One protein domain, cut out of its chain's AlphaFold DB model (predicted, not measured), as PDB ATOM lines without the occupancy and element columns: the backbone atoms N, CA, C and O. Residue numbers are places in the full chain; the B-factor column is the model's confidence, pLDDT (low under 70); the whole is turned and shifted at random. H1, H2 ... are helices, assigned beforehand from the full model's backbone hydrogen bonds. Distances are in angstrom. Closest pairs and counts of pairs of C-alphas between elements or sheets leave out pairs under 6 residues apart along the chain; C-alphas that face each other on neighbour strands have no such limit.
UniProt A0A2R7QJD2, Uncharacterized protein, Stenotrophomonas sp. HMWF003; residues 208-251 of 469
ATOM      1  N   ALA A 208     227.220 228.272 304.441       64.06
ATOM      2  CA  ALA A 208     226.770 229.430 305.201       64.06
ATOM      3  C   ALA A 208     227.917 230.391 305.554       64.06
ATOM      4  O   ALA A 208     227.680 231.587 305.668       64.06
ATOM      5  N   ALA A 209     229.169 229.932 305.661       67.31
ATOM      6  CA  ALA A 209     230.304 230.825 305.911       67.31
ATOM      7  C   ALA A 209     230.628 231.716 304.698       67.31
ATOM      8  O   ALA A 209     231.128 232.826 304.863       67.31
ATOM      9  N   TYR A 210     230.339 231.247 303.482       75.19
ATOM     10  CA  TYR A 210     230.565 232.005 302.251       75.19
ATOM     11  C   TYR A 210     229.399 232.946 301.939       75.19
ATOM     12  O   TYR A 210     229.610 234.147 301.787       75.19
ATOM     13  N   ILE A 211     228.181 232.403 301.870       69.69
ATOM     14  CA  ILE A 211     226.984 233.128 301.407       69.69
ATOM     15  C   ILE A 211     226.231 233.792 302.574       69.69
ATOM     16  O   ILE A 211     225.594 234.823 302.387       69.69
ATOM     17  N   GLY A 212     226.355 233.264 303.794       55.31
ATOM     18  CA  GLY A 212     225.606 233.721 304.967       55.31
ATOM     19  C   GLY A 212     224.214 233.088 305.086       55.31
ATOM     20  O   GLY A 212     223.596 232.692 304.101       55.31
ATOM     21  N   LEU A 213     223.701 233.032 306.314       47.38
ATOM     22  CA  LEU A 213     222.278 232.907 306.646       47.38
ATOM     23  C   LEU A 213     221.928 234.151 307.477       47.38
ATOM     24  O   LEU A 213     222.516 234.293 308.546       47.38
ATOM     25  N   PRO A 214     220.986 235.036 307.094       51.81
ATOM     26  CA  PRO A 214     220.692 235.558 305.751       51.81
ATOM     27  C   PRO A 214     221.931 236.261 305.147       51.81
ATOM     28  O   PRO A 214     222.901 236.505 305.860       51.81
ATOM     29  N   ALA A 215     221.898 236.610 303.855       48.41
ATOM     30  CA  ALA A 215     223.011 237.066 302.990       48.41
ATOM     31  C   ALA A 215     223.880 238.275 303.449       48.41
ATOM     32  O   ALA A 215     224.708 238.769 302.691       48.41
ATOM     33  N   LEU A 216     223.721 238.759 304.682       48.47
ATOM     34  CA  LEU A 216     224.428 239.906 305.264       48.47
ATOM     35  C   LEU A 216     225.562 239.519 306.233       48.47
ATOM     36  O   LEU A 216     226.173 240.399 306.834       48.47
ATOM     37  N   GLN A 217     225.823 238.223 306.438       59.81
ATOM     38  CA  GLN A 217     226.817 237.749 307.420       59.81
ATOM     39  C   GLN A 217     227.903 236.826 306.837       59.81
ATOM     40  O   GLN A 217     228.808 236.417 307.566       59.81
ATOM     41  N   GLY A 218     227.829 236.494 305.544       72.56
ATOM     42  CA  GLY A 218     228.795 235.623 304.870       72.56
ATOM     43  C   GLY A 218     230.088 236.341 304.482       72.56
ATOM     44  O   GLY A 218     230.152 237.564 304.426       72.56
ATOM     45  N   ALA A 219     231.139 235.586 304.169       78.56
ATOM     46  CA  ALA A 219     232.405 236.160 303.727       78.56
ATOM     47  C   ALA A 219     232.263 237.039 302.481       78.56
ATOM     48  O   ALA A 219     232.922 238.070 302.399       78.56
ATOM     49  N   LEU A 220     231.380 236.668 301.549       82.19
ATOM     50  CA  LEU A 220     231.177 237.421 300.312       82.19
ATOM     51  C   LEU A 220     230.504 238.780 300.539       82.19
ATOM     52  O   LEU A 220     230.694 239.676 299.725       82.19
ATOM     53  N   SER A 221     229.784 238.968 301.653       78.56
ATOM     54  CA  SER A 221     229.196 240.266 302.011       78.56
ATOM     55  C   SER A 221     230.224 241.272 302.531       78.56
ATOM     56  O   SER A 221     229.880 242.426 302.765       78.56
ATOM     57  N   LYS A 222     231.471 240.835 302.753       81.38
ATOM     58  CA  LYS A 222     232.571 241.678 303.230       81.38
ATOM     59  C   LYS A 222     233.456 242.218 302.113       81.38
ATOM     60  O   LYS A 222     234.449 242.854 302.435       81.38
ATOM     61  N   ALA A 223     233.150 241.923 300.852       83.75
ATOM     62  CA  ALA A 223     233.898 242.482 299.736       83.75
ATOM     63  C   ALA A 223     233.723 244.010 299.689       83.75
ATOM     64  O   ALA A 223     232.605 244.520 299.782       83.75
ATOM     65  N   ASP A 224     234.840 244.721 299.575       80.25
ATOM     66  CA  ASP A 224     234.939 246.177 299.611       80.25
ATOM     67  C   ASP A 224     234.349 246.813 298.336       80.25
ATOM     68  O   ASP A 224     233.767 247.894 298.404       80.25
ATOM     69  N   ASP A 225     234.450 246.135 297.184       72.31
ATOM     70  CA  ASP A 225     234.023 246.641 295.862       72.31
ATOM     71  C   ASP A 225     232.677 246.049 295.381       72.31
ATOM     72  O   ASP A 225     232.406 245.873 294.188       72.31
ATOM     73  N   GLY A 226     231.798 245.744 296.338       67.94
ATOM     74  CA  GLY A 226     230.492 245.127 296.111       67.94
ATOM     75  C   GLY A 226     230.478 243.640 296.453       67.94
ATOM     76  O   GLY A 226     231.460 242.922 296.277       67.94
ATOM     77  N   PHE A 227     229.344 243.172 296.965       72.50
ATOM     78  CA  PHE A 227     229.172 241.798 297.416       72.50
ATOM     79  C   PHE A 227     228.332 241.004 296.427       72.50
ATOM     80  O   PHE A 227     227.322 241.493 295.937       72.50
ATOM     81  N   PHE A 228     228.683 239.744 296.175       72.75
ATOM     82  CA  PHE A 228     227.879 238.892 295.298       72.75
ATOM     83  C   PHE A 228     226.400 238.856 295.758       72.75
ATOM     84  O   PHE A 228     226.156 238.528 296.924       72.75
ATOM     85  N   PRO A 229     225.411 239.150 294.882       72.31
ATOM     86  CA  PRO A 229     225.511 239.276 293.418       72.31
ATOM     87  C   PRO A 229     225.531 240.723 292.863       72.31
ATOM     88  O   PRO A 229     225.256 240.927 291.682       72.31
ATOM     89  N   ILE A 230     225.796 241.740 293.685       78.19
ATOM     90  CA  ILE A 230     225.727 243.165 293.328       78.19
ATOM     91  C   ILE A 230     227.123 243.808 293.408       78.19
ATOM     92  O   ILE A 230     227.758 243.828 294.460       78.19
ATOM     93  N   GLY A 231     227.608 244.371 292.298       75.12
ATOM     94  CA  GLY A 231     228.884 245.103 292.278       75.12
ATOM     95  C   GLY A 231     228.794 246.480 292.951       75.12
ATOM     96  O   GLY A 231     227.699 246.970 293.225       75.12
ATOM     97  N   ALA A 232     229.929 247.157 293.159       75.12
ATOM     98  CA  ALA A 232     229.972 248.497 293.767       75.12
ATOM     99  C   ALA A 232     229.075 249.549 293.088       75.12
ATOM    100  O   ALA A 232     228.640 250.502 293.732       75.12
ATOM    101  N   SER A 233     228.760 249.381 291.801       78.50
ATOM    102  CA  SER A 233     227.848 250.256 291.055       78.50
ATOM    103  C   SER A 233     226.359 250.034 291.360       78.50
ATOM    104  O   SER A 233     225.518 250.718 290.783       78.50
ATOM    105  N   GLY A 234     226.007 249.074 292.224       77.75
ATOM    106  CA  GLY A 234     224.620 248.696 292.508       77.75
ATOM    107  C   GLY A 234     223.974 247.833 291.417       77.75
ATOM    108  O   GLY A 234     222.787 247.521 291.504       77.75
ATOM    109  N   LEU A 235     224.737 247.433 290.397       78.44
ATOM    110  CA  LEU A 235     224.268 246.582 289.306       78.44
ATOM    111  C   LEU A 235     224.518 245.103 289.602       78.44
ATOM    112  O   LEU A 235     225.515 244.731 290.226       78.44
ATOM    113  N   TRP A 236     223.625 244.257 289.086       81.69
ATOM    114  CA  TRP A 236     223.820 242.810 289.069       81.69
ATOM    115  C   TRP A 236     225.125 242.443 288.355       81.69
ATOM    116  O   TRP A 236     225.391 242.887 287.238       81.69
ATOM    117  N   HIS A 237     225.920 241.593 288.997       77.56
ATOM    118  CA  HIS A 237     227.187 241.096 288.490       77.56
ATOM    119  C   HIS A 237     227.376 239.638 288.921       77.56
ATOM    120  O   HIS A 237     227.351 239.310 290.103       77.56
ATOM    121  N   GLY A 238     227.584 238.747 287.949       75.56
ATOM    122  CA  GLY A 238     227.740 237.312 288.212       75.56
ATOM    123  C   GLY A 238     229.107 236.903 288.770       75.56
ATOM    124  O   GLY A 238     229.299 235.730 289.083       75.56
ATOM    125  N   GLY A 239     230.067 237.826 288.862       81.44
ATOM    126  CA  GLY A 239     231.396 237.535 289.392       81.44
ATOM    127  C   GLY A 239     231.456 237.631 290.914       81.44
ATOM    128  O   GLY A 239     230.756 238.420 291.549       81.44
ATOM    129  N   ILE A 240     232.321 236.805 291.494       82.81
ATOM    130  CA  ILE A 240     232.622 236.795 292.924       82.81
ATOM    131  C   ILE A 240     233.988 237.446 293.111       82.81
ATOM    132  O   ILE A 240     234.967 237.012 292.503       82.81
ATOM    133  N   HIS A 241     234.044 238.458 293.969       84.69
ATOM    134  CA  HIS A 241     235.270 239.178 294.287       84.69
ATOM    135  C   HIS A 241     235.852 238.695 295.612       84.69
ATOM    136  O   HIS A 241     235.122 238.381 296.555       84.69
ATOM    137  N   PHE A 242     237.179 238.622 295.658       86.44
ATOM    138  CA  PHE A 242     237.947 238.329 296.860       86.44
ATOM    139  C   PHE A 242     239.009 239.412 297.025       86.44
ATOM    140  O   PHE A 242     239.900 239.555 296.191       86.44
ATOM    141  N   ASP A 243     238.879 240.175 298.097       86.19
ATOM    142  CA  ASP A 243     239.692 241.342 298.428       86.19
ATOM    143  C   ASP A 243     240.097 241.349 299.913       86.19
ATOM    144  O   ASP A 243     239.933 240.359 300.636       86.19
ATOM    145  N   ALA A 244     240.631 242.482 300.378       87.69
ATOM    146  CA  ALA A 244     241.054 242.670 301.758       87.69
ATOM    147  C   ALA A 244     239.910 242.449 302.764       87.69
ATOM    148  O   ALA A 244     240.122 241.778 303.779       87.69
ATOM    149  N   GLY A 245     238.704 242.944 302.474       86.94
ATOM    150  CA  GLY A 245     237.524 242.764 303.314       86.94
ATOM    151  C   GLY A 245     237.134 241.292 303.490       86.94
ATOM    152  O   GLY A 245     237.034 240.798 304.623       86.94
ATOM    153  N   THR A 246     237.033 240.528 302.398       87.00
ATOM    154  CA  THR A 246     236.824 239.063 302.471       87.00
ATOM    155  C   THR A 246     238.017 238.328 303.104       87.00
ATOM    156  O   THR A 246     237.860 237.291 303.755       87.00
ATOM    157  N   GLY A 247     239.221 238.894 302.985       86.31
ATOM    158  CA  GLY A 247     240.460 238.395 303.574       86.31
ATOM    159  C   GLY A 247     240.477 238.432 305.098       86.31
ATOM    160  O   GLY A 247     241.281 237.728 305.696       86.31
ATOM    161  N   THR A 248     239.568 239.175 305.743       84.69
ATOM    162  CA  THR A 248     239.389 239.178 307.211       84.69
ATOM    163  C   THR A 248     238.752 237.903 307.758       84.69
ATOM    164  O   THR A 248     238.803 237.649 308.959       84.69
ATOM    165  N   VAL A 249     238.123 237.103 306.896       81.19
ATOM    166  CA  VAL A 249     237.388 235.885 307.275       81.19
ATOM    167  C   VAL A 249     237.823 234.663 306.486       81.19
ATOM    168  O   VAL A 249     237.659 233.549 306.975       81.19
ATOM    169  N   LEU A 250     238.416 234.852 305.310       85.81
ATOM    170  CA  LEU A 250     239.001 233.796 304.495       85.81
ATOM    171  C   LEU A 250     240.526 233.919 304.508       85.81
ATOM    172  O   LEU A 250     241.073 235.000 304.298       85.81
ATOM    173  N   ASN A 251     241.235 232.812 304.721       85.62
ATOM    174  CA  ASN A 251     242.682 232.778 304.538       85.62
ATOM    175  C   ASN A 251     243.005 232.720 303.038       85.62
ATOM    176  O   ASN A 251     242.948 231.660 302.418       85.62
TER     177      ASN A 251
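AT A GLANCE: This is residues 208 to 251 of the 469 residues of an uncharacterized protein of Stenotrophomonas sp. HMWF003 (UniProt A0A2R7QJD2). There is little regular structure here: H2 sits between H1 and H3, three single short helices, and the loop of residues 223 to 243 reaches out from them and folds back to H3. The printed part has 44 residues with three named helices, H1, H2, H3 in chain order, and no named strand; the class is all helix, though these hold only 12 residues. The whole is compact, with a radius of gyration of the C-alphas of 9.6 A, and spans 25 by 22 by 13 A.

HOW THE PARTS SIT: Start at H1, residues 208 to 211, which touches H2, residues 219 to 222, only at the corner by their short link; the closest C-alphas, Tyr 210 and Ala 219, are 4.8 A apart. H2 touches H3, residues 244 to 247, where the closest C-alphas, Lys 222 and Thr 246, are 5.0 A apart. H1 and H3 are apart. Each helix is too short for an O i to N i+4 pair; the one O i to N i+3 pair is within hydrogen-bond range in H2 and H3, but not in H1.

IN THESE COORDINATES: Find C-alpha 208 at (226.770, 229.430, 305.201); H1 runs 5.3 A from there. H2 covers 5.5 A. H3 covers 4.7 A, ending at C-alpha 247, (240.460, 238.395, 303.574).

THE WHOLE: The C-alphas farthest apart, Leu 235 and Asn 251, are 27.6 A apart. The printed part has no cut, and the link from H2 to H3 is long. Look for pLDDT under 70 at residues 208 to 209, 211 to 217 and 226.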